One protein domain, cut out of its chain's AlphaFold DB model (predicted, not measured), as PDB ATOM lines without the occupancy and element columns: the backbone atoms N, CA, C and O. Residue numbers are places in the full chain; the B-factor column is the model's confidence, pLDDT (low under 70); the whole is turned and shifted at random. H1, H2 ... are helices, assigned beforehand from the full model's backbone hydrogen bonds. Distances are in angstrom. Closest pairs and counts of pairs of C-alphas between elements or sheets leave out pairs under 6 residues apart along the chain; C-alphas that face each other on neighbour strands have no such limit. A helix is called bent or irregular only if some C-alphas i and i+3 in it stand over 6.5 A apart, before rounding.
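Overview. This is residues 205 to 340 of the 425 residues of an uncharacterized protein of Planctomycetes bacterium (UniProt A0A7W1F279). Four long helices or arms, H1, H3, H4b and H5, pack side by side as a four-cornered bundle, with H1 and H5 at opposite corners. Small H2 packs on H3, arm H4a lengthens one end, and residues 298 to 311 run back outside the bundle to H5. The 136 printed residues hold five named helices, H1 to H5 in order, and no named strand: class all helix. The whole is compact, radius of gyration of the C-alphas 14.6 A, spanning 43 by 35 by 20 A.

Arrangement. H4, residues 269 to 297, was assigned as one helix by its hydrogen bonds but is bent: C-alphas 277 and 280 are 6.6 A apart, and arms H4a, residues 269 to 277, and H4b, residues 280 to 297, stand at a steep tilt of 41 degrees. H4b touches H1, residues 205 to 230, at a shallow tilt of 24 degrees, opposite ways; the closest C-alphas, of Ser 205 and Ala 296, are 5.6 A apart. H4b touches H5, residues 312 to 339, at a shallow tilt of 32 degrees, the same way; the closest C-alphas, of Val 286 and Leu 323, are 6.3 A apart. The hub H3, residues 248 to 264, touches H5 at 20 degrees, a shallow tilt, opposite ways, closest at C-alphas 257 and 320, 4.6 A. H3 touches H2, residues 237 to 240, with residues 252 to 259 alone, closest at C-alphas 255 and 238, 5.2 A. H3 and H4b are apart. Every O i to N i+4 pair is within hydrogen-bond range in H4a and H4b, 20 of 22 in H1, 11 of 13 in H3 and 22 of 24 in H5; H2 is too short for one.

Along the chain. H1 runs 37.7 A from C-alpha 205 at (116.114, 27.974, 98.907), H3 23.4 A, H4b 25.9 A, and H5 36.1 A to C-alpha 339 at (120.667, 12.745, 103.303).

Size, cuts and confidence. The farthest C-alphas, of Lys 269 and Val 340, are 44.7 A apart. The printed part has no cut, H4 to H5 is a long link, and no printed residue is under pLDDT 70.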
ATOM      1  N   SER A 205     116.744  27.581 100.171       95.56
ATOM      2  CA  SER A 205     116.114  27.974  98.907       95.56
ATOM      3  C   SER A 205     115.558  26.765  98.154       95.56
ATOM      4  O   SER A 205     114.416  26.828  97.700       95.56
ATOM      5  N   LEU A 206     116.305  25.657  98.092       95.50
ATOM      6  CA  LEU A 206     115.829  24.394  97.512       95.50
ATOM      7  C   LEU A 206     114.658  23.817  98.303       95.50
ATOM      8  O   LEU A 206     113.660  23.439  97.698       95.50
ATOM      9  N   ALA A 207     114.727  23.823  99.636       94.75
ATOM     10  CA  ALA A 207     113.651  23.366 100.520       94.75
ATOM     11  C   ALA A 207     112.316  24.079 100.240       94.75
ATOM     12  O   ALA A 207     111.253  23.463 100.278       94.75
ATOM     13  N   LYS A 208     112.360  25.373  99.898       95.69
ATOM     14  CA  LYS A 208     111.168  26.149  99.514       95.69
ATOM     15  C   LYS A 208     110.624  25.764  98.137       95.69
ATOM     16  O   LYS A 208     109.409  25.766  97.943       95.69
ATOM     17  N   ASP A 209     111.502  25.443  97.192       95.44
ATOM     18  CA  ASP A 209     111.127  25.116  95.812       95.44
ATOM     19  C   ASP A 209     110.748  23.627  95.638       95.44
ATOM     20  O   ASP A 209     110.037  23.264  94.696       95.44
ATOM     21  N   LEU A 210     111.163  22.774  96.577       93.69
ATOM     22  CA  LEU A 210     110.988  21.319  96.594       93.69
ATOM     23  C   LEU A 210     109.556  20.848  96.301       93.69
ATOM     24  O   LEU A 210     109.390  20.078  95.354       93.69
ATOM     25  N   PRO A 211     108.502  21.339  96.983       94.12
ATOM     26  CA  PRO A 211     107.132  20.890  96.714       94.12
ATOM     27  C   PRO A 211     106.673  21.177  95.280       94.12
ATOM     28  O   PRO A 211     105.891  20.423  94.693       94.12
ATOM     29  N   LYS A 212     107.154  22.282  94.696       95.56
ATOM     30  CA  LYS A 212     106.847  22.653  93.313       95.56
ATOM     31  C   LYS A 212     107.596  21.747  92.336       95.56
ATOM     32  O   LYS A 212     106.980  21.251  91.395       95.56
ATOM     33  N   LEU A 213     108.883  21.498  92.583       95.19
ATOM     34  CA  LEU A 213     109.701  20.586  91.780       95.19
ATOM     35  C   LEU A 213     109.130  19.165  91.801       95.19
ATOM     36  O   LEU A 213     108.904  18.588  90.742       95.19
ATOM     37  N   GLN A 214     108.806  18.629  92.980       94.06
ATOM     38  CA  GLN A 214     108.209  17.299  93.138       94.06
ATOM     39  C   GLN A 214     106.902  17.154  92.349       94.06
ATOM     40  O   GLN A 214     106.694  16.141  91.683       94.06
ATOM     41  N   ARG A 215     106.028  18.169  92.381       94.56
ATOM     42  CA  ARG A 215     104.775  18.163  91.612       94.56
ATOM     43  C   ARG A 215     105.030  18.079  90.110       94.56
ATOM     44  O   ARG A 215     104.470  17.211  89.450       94.56
ATOM     45  N   VAL A 216     105.893  18.950  89.596       95.31
ATOM     46  CA  VAL A 216     106.198  19.032  88.163       95.31
ATOM     47  C   VAL A 216     106.913  17.765  87.678       95.31
ATOM     48  O   VAL A 216     106.548  17.206  86.646       95.31
ATOM     49  N   PHE A 217     107.853  17.221  88.457       95.00
ATOM     50  CA  PHE A 217     108.475  15.932  88.144       95.00
ATOM     51  C   PHE A 217     107.477  14.773  88.180       95.00
ATOM     52  O   PHE A 217     107.541  13.899  87.320       95.00
ATOM     53  N   LYS A 218     106.525  14.758  89.121       94.19
ATOM     54  CA  LYS A 218     105.472  13.733  89.174       94.19
ATOM     55  C   LYS A 218     104.594  13.752  87.921       94.19
ATOM     56  O   LYS A 218     104.271  12.690  87.389       94.19
ATOM     57  N   GLU A 219     104.218  14.937  87.448       95.19
ATOM     58  CA  GLU A 219     103.457  15.108  86.205       95.19
ATOM     59  C   GLU A 219     104.264  14.646  84.986       95.19
ATOM     60  O   GLU A 219     103.749  13.895  84.157       95.19
ATOM     61  N   MET A 220     105.550  14.998  84.925       96.31
ATOM     62  CA  MET A 220     106.451  14.586  83.848       96.31
ATOM     63  C   MET A 220     106.658  13.065  83.813       96.31
ATOM     64  O   MET A 220     106.531  12.442  82.762       96.31
ATOM     65  N   VAL A 221     106.912  12.442  84.966       95.50
ATOM     66  CA  VAL A 221     107.063  10.983  85.097       95.50
ATOM     67  C   VAL A 221     105.793  10.259  84.652       95.50
ATOM     68  O   VAL A 221     105.875   9.261  83.934       95.50
ATOM     69  N   LYS A 222     104.612  10.784  85.005       95.94
ATOM     70  CA  LYS A 222     103.333  10.245  84.528       95.94
ATOM     71  C   LYS A 222     103.200  10.360  83.007       95.94
ATOM     72  O   LYS A 222     102.890   9.366  82.363       95.94
ATOM     73  N   LEU A 223     103.488  11.530  82.433       96.75
ATOM     74  CA  LEU A 223     103.414  11.754  80.985       96.75
ATOM     75  C   LEU A 223     104.344  10.812  80.204       96.75
ATOM     76  O   LEU A 223     103.931  10.229  79.203       96.75
ATOM     77  N   VAL A 224     105.587  10.626  80.664       95.88
ATOM     78  CA  VAL A 224     106.522   9.670  80.047       95.88
ATOM     79  C   VAL A 224     106.024   8.235  80.203       95.88
ATOM     80  O   VAL A 224     106.122   7.460  79.255       95.88
ATOM     81  N   GLY A 225     105.464   7.882  81.363       95.31
ATOM     82  CA  GLY A 225     104.842   6.579  81.599       95.31
ATOM     83  C   GLY A 225     103.720   6.271  80.606       95.31
ATOM     84  O   GLY A 225     103.782   5.245  79.929       95.31
ATOM     85  N   ASP A 226     102.767   7.194  80.446       96.31
ATOM     86  CA  ASP A 226     101.638   7.057  79.516       96.31
ATOM     87  C   ASP A 226     102.124   6.886  78.062       96.31
ATOM     88  O   ASP A 226     101.585   6.083  77.295       96.31
ATOM     89  N   TRP A 227     103.175   7.613  77.659       95.81
ATOM     90  CA  TRP A 227     103.768   7.465  76.325       95.81
ATOM     91  C   TRP A 227     104.523   6.154  76.139       95.81
ATOM     92  O   TRP A 227     104.416   5.541  75.077       95.81
ATOM     93  N   ARG A 228     105.261   5.701  77.151       93.94
ATOM     94  CA  ARG A 228     105.955   4.410  77.117       93.94
ATOM     95  C   ARG A 228     104.977   3.250  76.996       93.94
ATOM     96  O   ARG A 228     105.199   2.378  76.161       93.94
ATOM     97  N   GLU A 229     103.867   3.286  77.727       94.00
ATOM     98  CA  GLU A 229     102.795   2.293  77.597       94.00
ATOM     99  C   GLU A 229     102.238   2.258  76.163       94.00
ATOM    100  O   GLU A 229     102.185   1.196  75.542       94.00
ATOM    101  N   ARG A 230     101.926   3.425  75.579       93.88
ATOM    102  CA  ARG A 230     101.462   3.534  74.179       93.88
ATOM    103  C   ARG A 230     102.482   3.041  73.153       93.88
ATOM    104  O   ARG A 230     102.097   2.632  72.059       93.88
ATOM    105  N   LEU A 231     103.770   3.099  73.482       92.00
ATOM    106  CA  LEU A 231     104.870   2.608  72.652       92.00
ATOM    107  C   LEU A 231     105.194   1.121  72.897       92.00
ATOM    108  O   LEU A 231     106.062   0.579  72.210       92.00
ATOM    109  N   GLY A 232     104.503   0.457  73.833       90.62
ATOM    110  CA  GLY A 232     104.747  -0.940  74.200       90.62
ATOM    111  C   GLY A 232     106.051  -1.159  74.973       90.62
ATOM    112  O   GLY A 232     106.631  -2.241  74.901       90.62
ATOM    113  N   GLU A 233     106.544  -0.131  75.664       90.44
ATOM    114  CA  GLU A 233     107.744  -0.194  76.501       90.44
ATOM    115  C   GLU A 233     107.430  -0.698  77.915       90.44
ATOM    116  O   GLU A 233     106.311  -0.523  78.404       90.44
ATOM    117  N   PRO A 234     108.419  -1.273  78.626       89.00
ATOM    118  CA  PRO A 234     108.248  -1.580  80.036       89.00
ATOM    119  C   PRO A 234     108.028  -0.291  80.847       89.00
ATOM    120  O   PRO A 234     108.422   0.798  80.395       89.00
ATOM    121  N   PRO A 235     107.469  -0.403  82.068       89.75
ATOM    122  CA  PRO A 235     107.293   0.733  82.963       89.75
ATOM    123  C   PRO A 235     108.587   1.549  83.140       89.75
ATOM    124  O   PRO A 235     109.680   0.969  83.140       89.75
ATOM    125  N   PRO A 236     108.488   2.884  83.264       90.81
ATOM    126  CA  PRO A 236     109.647   3.754  83.424       90.81
ATOM    127  C   PRO A 236     110.410   3.465  84.722       90.81
ATOM    128  O   PRO A 236     109.814   3.185  85.764       90.81
ATOM    129  N   ALA A 237     111.738   3.583  84.676       89.06
ATOM    130  CA  ALA A 237     112.600   3.411  85.843       89.06
ATOM    131  C   ALA A 237     112.307   4.472  86.915       89.06
ATOM    132  O   ALA A 237     112.402   4.190  88.110       89.06
ATOM    133  N   SER A 238     111.877   5.667  86.505       89.19
ATOM    134  CA  SER A 238     111.457   6.744  87.409       89.19
ATOM    135  C   SER A 238     110.261   6.393  88.312       89.19
ATOM    136  O   SER A 238     110.124   7.008  89.367       89.19
ATOM    137  N   PHE A 239     109.453   5.362  88.006       89.12
ATOM    138  CA  PHE A 239     108.404   4.869  88.923       89.12
ATOM    139  C   PHE A 239     108.960   4.221  90.199       89.12
ATOM    140  O   PHE A 239     108.230   4.073  91.177       89.12
ATOM    141  N   SER A 240     110.241   3.841  90.212       86.06
ATOM    142  CA  SER A 240     110.893   3.272  91.397       86.06
ATOM    143  C   SER A 240     111.209   4.308  92.484       86.06
ATOM    144  O   SER A 240     111.555   3.930  93.604       86.06
ATOM    145  N   VAL A 241     111.081   5.608  92.188       87.75
ATOM    146  CA  VAL A 241     111.433   6.681  93.121       87.75
ATOM    147  C   VAL A 241     110.221   7.149  93.914       87.75
ATOM    148  O   VAL A 241     109.164   7.475  93.375       87.75
ATOM    149  N   ARG A 242     110.420   7.280  95.223       86.31
ATOM    150  CA  ARG A 242     109.489   7.947  96.132       86.31
ATOM    151  C   ARG A 242     109.579   9.466  95.977       86.31
ATOM    152  O   ARG A 242     110.406  10.105  96.618       86.31
ATOM    153  N   ILE A 243     108.753  10.030  95.092       86.69
ATOM    154  CA  ILE A 243     108.779  11.460  94.708       86.69
ATOM    155  C   ILE A 243     108.439  12.403  95.879       86.69
ATOM    156  O   ILE A 243     108.788  13.577  95.847       86.69
ATOM    157  N   ASP A 244     107.772  11.899  96.918       82.94
ATOM    158  CA  ASP A 244     107.463  12.620  98.157       82.94
ATOM    159  C   ASP A 244     108.711  12.977  98.979       82.94
ATOM    160  O   ASP A 244     108.677  13.939  99.744       82.94
ATOM    161  N   MET A 245     109.815  12.256  98.782       84.12
ATOM    162  CA  MET A 245     111.090  12.534  99.437       84.12
ATOM    163  C   MET A 245     111.880  13.577  98.643       84.12
ATOM    164  O   MET A 245     111.889  13.576  97.411       84.12
ATOM    165  N   GLY A 246     112.600  14.456  99.321       79.25
ATOM    166  CA  GLY A 246     113.471  15.441  98.698       79.25
ATOM    167  C   GLY A 246     114.668  14.824  97.990       79.25
ATOM    168  O   GLY A 246     115.097  15.356  96.972       79.25
ATOM    169  N   SER A 247     115.126  13.638  98.400       85.56
ATOM    170  CA  SER A 247     116.119  12.866  97.638       85.56
ATOM    171  C   SER A 247     115.687  12.552  96.203       85.56
ATOM    172  O   SER A 247     116.533  12.378  95.323       85.56
ATOM    173  N   ALA A 248     114.381  12.574  95.923       87.56
ATOM    174  CA  ALA A 248     113.864  12.362  94.584       87.56
ATOM    175  C   ALA A 248     114.334  13.427  93.586       87.56
ATOM    176  O   ALA A 248     114.576  13.086  92.434       87.56
ATOM    177  N   ILE A 249     114.529  14.689  93.990       89.69
ATOM    178  CA  ILE A 249     114.967  15.750  93.057       89.69
ATOM    179  C   ILE A 249     116.423  15.578  92.595       89.69
ATOM    180  O   ILE A 249     116.876  16.314  91.720       89.69
ATOM    181  N   VAL A 250     117.153  14.632  93.193       88.69
ATOM    182  CA  VAL A 250     118.540  14.286  92.858       88.69
ATOM    183  C   VAL A 250     118.557  13.099  91.902       88.69
ATOM    184  O   VAL A 250     119.206  13.144  90.863       88.69
ATOM    185  N   SER A 251     117.797  12.046  92.218       88.00
ATOM    186  CA  SER A 251     117.793  10.805  91.438       88.00
ATOM    187  C   SER A 251     116.838  10.829  90.240       88.00
ATOM    188  O   SER A 251     117.115  10.197  89.218       88.00
ATOM    189  N   LEU A 252     115.705  11.541  90.333       92.56
ATOM    190  CA  LEU A 252     114.704  11.599  89.260       92.56
ATOM    191  C   LEU A 252     115.238  12.168  87.946       92.56
ATOM    192  O   LEU A 252     114.894  11.583  86.925       92.56
ATOM    193  N   PRO A 253     116.053  13.242  87.907       93.75
ATOM    194  CA  PRO A 253     116.542  13.782  86.640       93.75
ATOM    195  C   PRO A 253     117.275  12.742  85.781       93.75
ATOM    196  O   PRO A 253     116.977  12.614  84.595       93.75
ATOM    197  N   ALA A 254     118.163  11.941  86.379       91.50
ATOM    198  CA  ALA A 254     118.916  10.906  85.666       91.50
ATOM    199  C   ALA A 254     118.035   9.718  85.231       91.50
ATOM    200  O   ALA A 254     118.159   9.209  84.111       91.50
ATOM    201  N   LEU A 255     117.108   9.285  86.092       93.88
ATOM    202  CA  LEU A 255     116.171   8.205  85.760       93.88
ATOM    203  C   LEU A 255     115.185   8.633  84.671       93.88
ATOM    204  O   LEU A 255     114.945   7.883  83.729       93.88
ATOM    205  N   LEU A 256     114.675   9.860  84.753       95.19
ATOM    206  CA  LEU A 256     113.807  10.436  83.738       95.19
ATOM    207  C   LEU A 256     114.550  10.592  82.409       95.19
ATOM    208  O   LEU A 256     114.011  10.204  81.381       95.19
ATOM    209  N   ALA A 257     115.799  11.067  82.407       94.69
ATOM    210  CA  ALA A 257     116.616  11.122  81.194       94.69
ATOM    211  C   ALA A 257     116.799   9.734  80.549       94.69
ATOM    212  O   ALA A 257     116.672   9.593  79.333       94.69
ATOM    213  N   THR A 258     117.004   8.690  81.360       93.31
ATOM    214  CA  THR A 258     117.057   7.292  80.890       93.31
ATOM    215  C   THR A 258     115.722   6.847  80.284       93.31
ATOM    216  O   THR A 258     115.676   6.163  79.255       93.31
ATOM    217  N   ASP A 259     114.610   7.256  80.896       93.81
ATOM    218  CA  ASP A 259     113.282   6.940  80.387       93.81
ATOM    219  C   ASP A 259     112.978   7.652  79.062       93.81
ATOM    220  O   ASP A 259     112.346   7.058  78.184       93.81
ATOM    221  N   LEU A 260     113.473   8.879  78.890       94.81
ATOM    222  CA  LEU A 260     113.380   9.655  77.653       94.81
ATOM    223  C   LEU A 260     114.247   9.071  76.528       94.81
ATOM    224  O   LEU A 260     113.796   9.030  75.384       94.81
ATOM    225  N   ASP A 261     115.440   8.549  76.834       92.31
ATOM    226  CA  ASP A 261     116.278   7.843  75.848       92.31
ATOM    227  C   ASP A 261     115.559   6.610  75.274       92.31
ATOM    228  O   ASP A 261     115.623   6.327  74.077       92.31
ATOM    229  N   SER A 262     114.776   5.913  76.103       89.69
ATOM    230  CA  SER A 262     113.952   4.787  75.636       89.69
ATOM    231  C   SER A 262     112.897   5.236  74.615       89.69
ATOM    232  O   SER A 262     112.719   4.587  73.584       89.69
ATOM    233  N   VAL A 263     112.256   6.391  74.841       89.44
ATOM    234  CA  VAL A 263     111.317   6.998  73.877       89.44
ATOM    235  C   VAL A 263     112.037   7.391  72.581       89.44
ATOM    236  O   VAL A 263     111.536   7.109  71.491       89.44
ATOM    237  N   LEU A 264     113.236   7.975  72.679       89.38
ATOM    238  CA  LEU A 264     114.043   8.423  71.534       89.38
ATOM    239  C   LEU A 264     114.508   7.287  70.614       89.38
ATOM    240  O   LEU A 264     114.654   7.487  69.407       89.38
ATOM    241  N   ARG A 265     114.722   6.082  71.153       90.31
ATOM    242  CA  ARG A 265     115.127   4.905  70.362       90.31
ATOM    243  C   ARG A 265     114.010   4.373  69.463       90.31
ATOM    244  O   ARG A 265     114.282   3.590  68.545       90.31
ATOM    245  N   ARG A 266     112.758   4.778  69.692       88.75
ATOM    246  CA  ARG A 266     111.610   4.354  68.884       88.75
ATOM    247  C   ARG A 266     111.495   5.169  67.600       88.75
ATOM    248  O   ARG A 266     111.888   6.326  67.508       88.75
ATOM    249  N   ARG A 267     110.952   4.528  66.563       85.12
ATOM    250  CA  ARG A 267     110.778   5.109  65.226       85.12
ATOM    251  C   ARG A 267     109.305   5.112  64.834       85.12
ATOM    252  O   ARG A 267     108.537   4.267  65.281       85.12
ATOM    253  N   GLY A 268     108.940   6.028  63.942       88.31
ATOM    254  CA  GLY A 268     107.601   6.115  63.360       88.31
ATOM    255  C   GLY A 268     106.726   7.206  63.976       88.31
ATOM    256  O   GLY A 268     107.121   7.904  64.906       88.31
ATOM    257  N   LYS A 269     105.512   7.346  63.429       89.44
ATOM    258  CA  LYS A 269     104.602   8.471  63.703       89.44
ATOM    259  C   LYS A 269     104.259   8.635  65.188       89.44
ATOM    260  O   LYS A 269     104.190   9.758  65.669       89.44
ATOM    261  N   VAL A 270     104.075   7.527  65.910       88.81
ATOM    262  CA  VAL A 270     103.729   7.541  67.343       88.81
ATOM    263  C   VAL A 270     104.895   8.052  68.194       88.81
ATOM    264  O   VAL A 270     104.673   8.849  69.097       88.81
ATOM    265  N   ALA A 271     106.137   7.673  67.873       88.56
ATOM    266  CA  ALA A 271     107.325   8.168  68.571       88.56
ATOM    267  C   ALA A 271     107.570   9.662  68.296       88.56
ATOM    268  O   ALA A 271     107.869  10.420  69.215       88.56
ATOM    269  N   THR A 272     107.363  10.112  67.051       91.38
ATOM    270  CA  THR A 272     107.415  11.543  66.708       91.38
ATOM    271  C   THR A 272     106.359  12.347  67.471       91.38
ATOM    272  O   THR A 272     106.657  13.442  67.938       91.38
ATOM    273  N   GLN A 273     105.145  11.804  67.619       94.31
ATOM    274  CA  GLN A 273     104.084  12.438  68.403       94.31
ATOM    275  C   GLN A 273     104.444  12.503  69.893       94.31
ATOM    276  O   GLN A 273     104.302  13.558  70.498       94.31
ATOM    277  N   ALA A 274     104.989  11.420  70.459       94.62
ATOM    278  CA  ALA A 274     105.443  11.401  71.847       94.62
ATOM    279  C   ALA A 274     106.468  12.511  72.120       94.62
ATOM    280  O   ALA A 274     106.325  13.257  73.083       94.62
ATOM    281  N   ALA A 275     107.465  12.676  71.244       94.44
ATOM    282  CA  ALA A 275     108.438  13.758  71.375       94.44
ATOM    283  C   ALA A 275     107.789  15.149  71.267       94.44
ATOM    284  O   ALA A 275     108.149  16.044  72.028       94.44
ATOM    285  N   ALA A 276     106.822  15.333  70.361       95.50
ATOM    286  CA  ALA A 276     106.103  16.598  70.218       95.50
ATOM    287  C   ALA A 276     105.296  16.974  71.473       95.50
ATOM    288  O   ALA A 276     105.267  18.145  71.843       95.50
ATOM    289  N   ASP A 277     104.710  15.988  72.150       96.69
ATOM    290  CA  ASP A 277     103.896  16.211  73.349       96.69
ATOM    291  C   ASP A 277     104.743  16.324  74.631       96.69
ATOM    292  O   ASP A 277     104.380  17.050  75.555       96.69
ATOM    293  N   ILE A 278     105.886  15.632  74.697       97.50
ATOM    294  CA  ILE A 278     106.789  15.640  75.859       97.50
ATOM    295  C   ILE A 278     107.614  16.928  75.939       97.50
ATOM    296  O   ILE A 278     107.774  17.478  77.027       97.50
ATOM    297  N   VAL A 279     108.161  17.402  74.813       97.31
ATOM    298  CA  VAL A 279     109.148  18.499  74.797       97.31
ATOM    299  C   VAL A 279     108.658  19.783  75.483       97.31
ATOM    300  O   VAL A 279     109.419  20.303  76.297       97.31
ATOM    301  N   PRO A 280     107.434  20.292  75.234       95.75
ATOM    302  CA  PRO A 280     106.970  21.527  75.872       95.75
ATOM    303  C   PRO A 280     106.923  21.423  77.400       95.75
ATOM    304  O   PRO A 280     107.386  22.320  78.098       95.75
ATOM    305  N   VAL A 281     106.432  20.294  77.924       97.00
ATOM    306  CA  VAL A 281     106.349  20.049  79.372       97.00
ATOM    307  C   VAL A 281     107.746  19.870  79.966       97.00
ATOM    308  O   VAL A 281     108.057  20.421  81.021       97.00
ATOM    309  N   LEU A 282     108.613  19.129  79.273       97.12
ATOM    310  CA  LEU A 282     109.978  18.882  79.720       97.12
ATOM    311  C   LEU A 282     110.807  20.171  79.790       97.12
ATOM    312  O   LEU A 282     111.557  20.342  80.747       97.12
ATOM    313  N   ASP A 283     110.675  21.083  78.826       96.44
ATOM    314  CA  ASP A 283     111.408  22.355  78.863       96.44
ATOM    315  C   ASP A 283     110.970  23.234  80.044       96.44
ATOM    316  O   ASP A 283     111.812  23.849  80.702       96.44
ATOM    317  N   GLU A 284     109.679  23.237  80.394       96.06
ATOM    318  CA  GLU A 284     109.188  23.908  81.604       96.06
ATOM    319  C   GLU A 284     109.778  23.291  82.881       96.06
ATOM    320  O   GLU A 284     110.225  24.025  83.772       96.06
ATOM    321  N   VAL A 285     109.836  21.954  82.956       97.00
ATOM    322  CA  VAL A 285     110.450  21.214  84.074       97.00
ATOM    323  C   VAL A 285     111.927  21.583  84.210       97.00
ATOM    324  O   VAL A 285     112.370  21.979  85.290       97.00
ATOM    325  N   VAL A 286     112.685  21.485  83.116       97.31
ATOM    326  CA  VAL A 286     114.126  21.771  83.075       97.31
ATOM    327  C   VAL A 286     114.394  23.231  83.422       97.31
ATOM    328  O   VAL A 286     115.273  23.514  84.229       97.31
ATOM    329  N   THR A 287     113.601  24.159  82.887       96.88
ATOM    330  CA  THR A 287     113.719  25.592  83.181       96.88
ATOM    331  C   THR A 287     113.461  25.892  84.655       96.88
ATOM    332  O   THR A 287     114.174  26.697  85.256       96.88
ATOM    333  N   LEU A 288     112.445  25.270  85.260       97.19
ATOM    334  CA  LEU A 288     112.171  25.441  86.684       97.19
ATOM    335  C   LEU A 288     113.310  24.875  87.537       97.19
ATOM    336  O   LEU A 288     113.768  25.547  88.459       97.19
ATOM    337  N   TYR A 289     113.772  23.667  87.215       97.50
ATOM    338  CA  TYR A 289     114.847  22.998  87.940       97.50
ATOM    339  C   TYR A 289     116.162  23.780  87.864       97.50
ATOM    340  O   TYR A 289     116.789  24.034  88.893       97.50
ATOM    341  N   HIS A 290     116.515  24.257  86.670       97.69
ATOM    342  CA  HIS A 290     117.658  25.133  86.424       97.69
ATOM    343  C   HIS A 290     117.590  26.412  87.266       97.69
ATOM    344  O   HIS A 290     118.520  26.686  88.020       97.69
ATOM    345  N   LYS A 291     116.464  27.140  87.238       97.62
ATOM    346  CA  LYS A 291     116.285  28.373  88.029       97.62
ATOM    347  C   LYS A 291     116.396  28.138  89.532       97.62
ATOM    348  O   LYS A 291     117.009  28.943  90.236       97.62
ATOM    349  N   SER A 292     115.799  27.058  90.036       97.19
ATOM    350  CA  SER A 292     115.910  26.691  91.450       97.19
ATOM    351  C   SER A 292     117.356  26.373  91.832       97.19
ATOM    352  O   SER A 292     117.816  26.815  92.883       97.19
ATOM    353  N   LEU A 293     118.095  25.681  90.962       96.69
ATOM    354  CA  LEU A 293     119.491  25.324  91.189       96.69
ATOM    355  C   LEU A 293     120.443  26.527  91.098       96.69
ATOM    356  O   LEU A 293     121.309  26.666  91.958       96.69
ATOM    357  N   GLU A 294     120.266  27.429  90.128       96.12
ATOM    358  CA  GLU A 294     121.036  28.681  90.025       96.12
ATOM    359  C   GLU A 294     120.856  29.546  91.269       96.12
ATOM    360  O   GLU A 294     121.828  29.977  91.891       96.12
ATOM    361  N   LYS A 295     119.602  29.747  91.692       95.69
ATOM    362  CA  LYS A 295     119.280  30.477  92.923       95.69
ATOM    363  C   LYS A 295     119.928  29.818  94.142       95.69
ATOM    364  O   LYS A 295     120.503  30.502  94.992       95.69
ATOM    365  N   ALA A 296     119.847  28.491  94.231       96.00
ATOM    366  CA  ALA A 296     120.420  27.737  95.335       96.00
ATOM    367  C   ALA A 296     121.947  27.830  95.382       96.00
ATOM    368  O   ALA A 296     122.492  28.058  96.459       96.00
ATOM    369  N   ARG A 297     122.638  27.713  94.243       94.38
ATOM    370  CA  ARG A 297     124.104  27.831  94.173       94.38
ATOM    371  C   ARG A 297     124.602  29.266  94.328       94.38
ATOM    372  O   ARG A 297     125.669  29.461  94.893       94.38
ATOM    373  N   GLY A 298     123.833  30.253  93.870       90.75
ATOM    374  CA  GLY A 298     124.249  31.661  93.872       90.75
ATOM    375  C   GLY A 298     125.149  32.044  92.708       90.75
ATOM    376  O   GLY A 298     125.764  33.105  92.726       90.75
ATOM    377  N   GLU A 299     125.226  31.195  91.688       89.94
ATOM    378  CA  GLU A 299     126.021  31.429  90.491       89.94
ATOM    379  C   GLU A 299     125.265  30.966  89.247       89.94
ATOM    380  O   GLU A 299     124.388  30.101  89.316       89.94
ATOM    381  N   ALA A 300     125.603  31.573  88.110       92.75
ATOM    382  CA  ALA A 300     125.000  31.241  86.830       92.75
ATOM    383  C   ALA A 300     125.422  29.835  86.386       92.75
ATOM    384  O   ALA A 300     126.602  29.480  86.438       92.75
ATOM    385  N   ILE A 301     124.460  29.052  85.905       93.88
ATOM    386  CA  ILE A 301     124.678  27.702  85.391       93.88
ATOM    387  C   ILE A 301     124.388  27.736  83.890       93.88
ATOM    388  O   ILE A 301     123.240  27.941  83.497       93.88
ATOM    389  N   PRO A 302     125.387  27.512  83.022       92.62
ATOM    390  CA  PRO A 302     125.167  27.523  81.581       92.62
ATOM    391  C   PRO A 302     124.151  26.460  81.138       92.62
ATOM    392  O   PRO A 302     124.310  25.269  81.444       92.62
ATOM    393  N   ARG A 303     123.139  26.895  80.377       92.69
ATOM    394  CA  ARG A 303     122.231  26.014  79.628       92.69
ATOM    395  C   ARG A 303     122.778  25.753  78.232       92.69
ATOM    396  O   ARG A 303     123.510  26.576  77.687       92.69
ATOM    397  N   ASP A 304     122.389  24.623  77.666       90.69
ATOM    398  CA  ASP A 304     122.761  24.280  76.303       90.69
ATOM    399  C   ASP A 304     121.812  25.010  75.335       90.69
ATOM    400  O   ASP A 304     120.595  25.045  75.532       90.69
ATOM    401  N   GLU A 305     122.361  25.651  74.302       87.25
ATOM    402  CA  GLU A 305     121.562  26.449  73.371       87.25
ATOM    403  C   GLU A 305     120.783  25.566  72.389       87.25
ATOM    404  O   GLU A 305     121.312  24.609  71.817       87.25
ATOM    405  N   ALA A 306     119.520  25.920  72.142       88.69
ATOM    406  CA  ALA A 306     118.714  25.262  71.123       88.69
ATOM    407  C   ALA A 306     119.271  25.552  69.718       88.69
ATOM    408  O   ALA A 306     119.509  26.701  69.332       88.69
ATOM    409  N   GLY A 307     119.439  24.504  68.912       87.56
ATOM    410  CA  GLY A 307     119.871  24.653  67.525       87.56
ATOM    411  C   GLY A 307     118.822  25.376  66.667       87.56
ATOM    412  O   GLY A 307     117.625  25.130  66.789       87.56
ATOM    413  N   LYS A 308     119.259  26.200  65.702       86.25
ATOM    414  CA  LYS A 308     118.374  27.000  64.816       86.25
ATOM    415  C   LYS A 308     117.301  26.204  64.050       86.25
ATOM    416  O   LYS A 308     116.362  26.796  63.530       86.25
ATOM    417  N   ARG A 309     117.470  24.888  63.898       90.44
ATOM    418  CA  ARG A 309     116.535  23.972  63.214       90.44
ATOM    419  C   ARG A 309     116.301  22.702  64.037       90.44
ATOM    420  O   ARG A 309     116.183  21.612  63.481       90.44
ATOM    421  N   GLU A 310     116.321  22.832  65.358       93.12
ATOM    422  CA  GLU A 310     116.115  21.712  66.270       93.12
ATOM    423  C   GLU A 310     114.670  21.195  66.167       93.12
ATOM    424  O   GLU A 310     113.710  21.914  66.430       93.12
ATOM    425  N   GLY A 311     114.513  19.938  65.745       93.50
ATOM    426  CA  GLY A 311     113.233  19.236  65.821       93.50
ATOM    427  C   GLY A 311     113.003  18.638  67.211       93.50
ATOM    428  O   GLY A 311     113.940  18.501  67.992       93.50
ATOM    429  N   HIS A 312     111.777  18.191  67.493       94.75
ATOM    430  CA  HIS A 312     111.383  17.669  68.811       94.75
ATOM    431  C   HIS A 312     112.297  16.555  69.352       94.75
ATOM    432  O   HIS A 312     112.636  16.574  70.525       94.75
ATOM    433  N   ASN A 313     112.778  15.627  68.518       93.00
ATOM    434  CA  ASN A 313     113.722  14.593  68.973       93.00
ATOM    435  C   ASN A 313     115.083  15.174  69.397       93.00
ATOM    436  O   ASN A 313     115.694  14.689  70.349       93.00
ATOM    437  N   GLY A 314     115.557  16.213  68.699       94.44
ATOM    438  CA  GLY A 314     116.777  16.933  69.068       94.44
ATOM    439  C   GLY A 314     116.595  17.663  70.395       94.44
ATOM    440  O   GLY A 314     117.374  17.439  71.318       94.44
ATOM    441  N   ALA A 315     115.491  18.405  70.529       96.06
ATOM    442  CA  ALA A 315     115.137  19.099  71.766       96.06
ATOM    443  C   ALA A 315     115.004  18.126  72.943       96.06
ATOM    444  O   ALA A 315     115.536  18.379  74.018       96.06
ATOM    445  N   LEU A 316     114.361  16.977  72.731       96.06
ATOM    446  CA  LEU A 316     114.205  15.943  73.748       96.06
ATOM    447  C   LEU A 316     115.557  15.376  74.207       96.06
ATOM    448  O   LEU A 316     115.768  15.192  75.403       96.06
ATOM    449  N   THR A 317     116.484  15.154  73.270       95.50
ATOM    450  CA  THR A 317     117.850  14.698  73.575       95.50
ATOM    451  C   THR A 317     118.610  15.741  74.395       95.50
ATOM    452  O   THR A 317     119.187  15.409  75.430       95.50
ATOM    453  N   ARG A 318     118.576  17.010  73.969       96.75
ATOM    454  CA  ARG A 318     119.230  18.121  74.675       96.75
ATOM    455  C   ARG A 318     118.677  18.288  76.090       96.75
ATOM    456  O   ARG A 318     119.446  18.306  77.043       96.75
ATOM    457  N   LEU A 319     117.355  18.335  76.242       97.19
ATOM    458  CA  LEU A 319     116.699  18.513  77.541       97.19
ATOM    459  C   LEU A 319     116.947  17.334  78.499       97.19
ATOM    460  O   LEU A 319     117.121  17.548  79.696       97.19
ATOM    461  N   ALA A 320     117.018  16.097  77.995       96.06
ATOM    462  CA  ALA A 320     117.427  14.941  78.801       96.06
ATOM    463  C   ALA A 320     118.894  15.048  79.271       96.06
ATOM    464  O   ALA A 320     119.216  14.702  80.413       96.06
ATOM    465  N   GLY A 321     119.774  15.579  78.414       95.94
ATOM    466  CA  GLY A 321     121.150  15.931  78.773       95.94
ATOM    467  C   GLY A 321     121.211  17.001  79.867       95.94
ATOM    468  O   GLY A 321     121.896  16.811  80.873       95.94
ATOM    469  N   GLU A 322     120.426  18.075  79.729       96.88
ATOM    470  CA  GLU A 322     120.304  19.137  80.735       96.88
ATOM    471  C   GLU A 322     119.805  18.599  82.086       96.88
ATOM    472  O   GLU A 322     120.387  18.929  83.118       96.88
ATOM    473  N   LEU A 323     118.796  17.714  82.108       96.06
ATOM    474  CA  LEU A 323     118.341  17.060  83.345       96.06
ATOM    475  C   LEU A 323     119.473  16.310  84.050       96.06
ATOM    476  O   LEU A 323     119.665  16.476  85.253       96.06
ATOM    477  N   THR A 324     120.230  15.502  83.305       95.00
ATOM    478  CA  THR A 324     121.346  14.722  83.861       95.00
ATOM    479  C   THR A 324     122.435  15.646  84.409       95.00
ATOM    480  O   THR A 324     122.906  15.455  85.531       95.00
ATOM    481  N   LYS A 325     122.784  16.696  83.655       95.69
ATOM    482  CA  LYS A 325     123.766  17.718  84.043       95.69
ATOM    483  C   LYS A 325     123.350  18.442  85.324       95.69
ATOM    484  O   LYS A 325     124.144  18.549  86.254       95.69
ATOM    485  N   PHE A 326     122.109  18.923  85.397       95.81
ATOM    486  CA  PHE A 326     121.611  19.642  86.571       95.81
ATOM    487  C   PHE A 326     121.451  18.728  87.788       95.81
ATOM    488  O   PHE A 326     121.782  19.153  88.892       95.81
ATOM    489  N   GLY A 327     121.046  17.468  87.586       93.88
ATOM    490  CA  GLY A 327     121.027  16.447  88.635       93.88
ATOM    491  C   GLY A 327     122.406  16.239  89.258       93.88
ATOM    492  O   GLY A 327     122.551  16.351  90.472       93.88
ATOM    493  N   GLY A 328     123.434  16.050  88.423       93.69
ATOM    494  CA  GLY A 328     124.817  15.896  88.888       93.69
ATOM    495  C   GLY A 328     125.360  17.139  89.603       93.69
ATOM    496  O   GLY A 328     126.049  17.018  90.612       93.69
ATOM    497  N   ILE A 329     125.008  18.343  89.140       94.88
ATOM    498  CA  ILE A 329     125.374  19.592  89.828       94.88
ATOM    499  C   ILE A 329     124.719  19.676  91.212       94.88
ATOM    500  O   ILE A 329     125.378  20.063  92.178       94.88
ATOM    501  N   LEU A 330     123.425  19.359  91.307       94.31
ATOM    502  CA  LEU A 330     122.703  19.384  92.574       94.31
ATOM    503  C   LEU A 330     123.296  18.363  93.549       94.31
ATOM    504  O   LEU A 330     123.529  18.706  94.706       94.31
ATOM    505  N   GLU A 331     123.585  17.149  93.079       92.81
ATOM    506  CA  GLU A 331     124.231  16.106  93.877       92.81
ATOM    507  C   GLU A 331     125.595  16.573  94.400       92.81
ATOM    508  O   GLU A 331     125.817  16.573  95.608       92.81
ATOM    509  N   ALA A 332     126.471  17.074  93.525       93.12
ATOM    510  CA  ALA A 332     127.807  17.528  93.909       93.12
ATOM    511  C   ALA A 332     127.785  18.682  94.928       93.12
ATOM    512  O   ALA A 332     128.620  18.731  95.829       93.12
ATOM    513  N   ALA A 333     126.835  19.614  94.803       93.62
ATOM    514  CA  ALA A 333     126.759  20.784  95.677       93.62
ATOM    515  C   ALA A 333     125.992  20.531  96.988       93.62
ATOM    516  O   ALA A 333     126.250  21.200  97.992       93.62
ATOM    517  N   PHE A 334     125.032  19.599  96.997       94.81
ATOM    518  CA  PHE A 334     124.063  19.453  98.088       94.81
ATOM    519  C   PHE A 334     123.886  18.016  98.597       94.81
ATOM    520  O   PHE A 334     122.945  17.783  99.354       94.81
ATOM    521  N   ALA A 335     124.779  17.073  98.273       91.00
ATOM    522  CA  ALA A 335     124.707  15.684  98.750       91.00
ATOM    523  C   ALA A 335     124.450  15.569 100.263       91.00
ATOM    524  O   ALA A 335     123.599  14.791 100.685       91.00
ATOM    525  N   GLU A 336     125.117  16.388 101.084       91.38
ATOM    526  CA  GLU A 336     124.890  16.414 102.537       91.38
ATOM    527  C   GLU A 336     123.426  16.715 102.892       91.38
ATOM    528  O   GLU A 336     122.826  16.015 103.705       91.38
ATOM    529  N   ALA A 337     122.815  17.706 102.238       92.12
ATOM    530  CA  ALA A 337     121.433  18.102 102.498       92.12
ATOM    531  C   ALA A 337     120.434  17.034 102.035       92.12
ATOM    532  O   ALA A 337     119.397  16.846 102.665       92.12
ATOM    533  N   VAL A 338     120.756  16.301 100.969       88.62
ATOM    534  CA  VAL A 338     119.920  15.211 100.439       88.62
ATOM    535  C   VAL A 338     119.711  14.111 101.478       88.62
ATOM    536  O   VAL A 338     118.607  13.582 101.593       88.62
ATOM    537  N   THR A 339     120.745  13.789 102.263       87.12
ATOM    538  CA  THR A 339     120.667  12.745 103.303       87.12
ATOM    539  C   THR A 339     119.711  13.083 104.448       87.12
ATOM    540  O   THR A 339     119.225  12.178 105.123       87.12
ATOM    541  N   VAL A 340     119.409  14.370 104.634       89.06
ATOM    542  CA  VAL A 340     118.530  14.904 105.686       89.06
ATOM    543  C   VAL A 340     117.312  15.619 105.104       89.06
ATOM    544  O   VAL A 340     116.718  16.479 105.747       89.06
TER     545      VAL A 340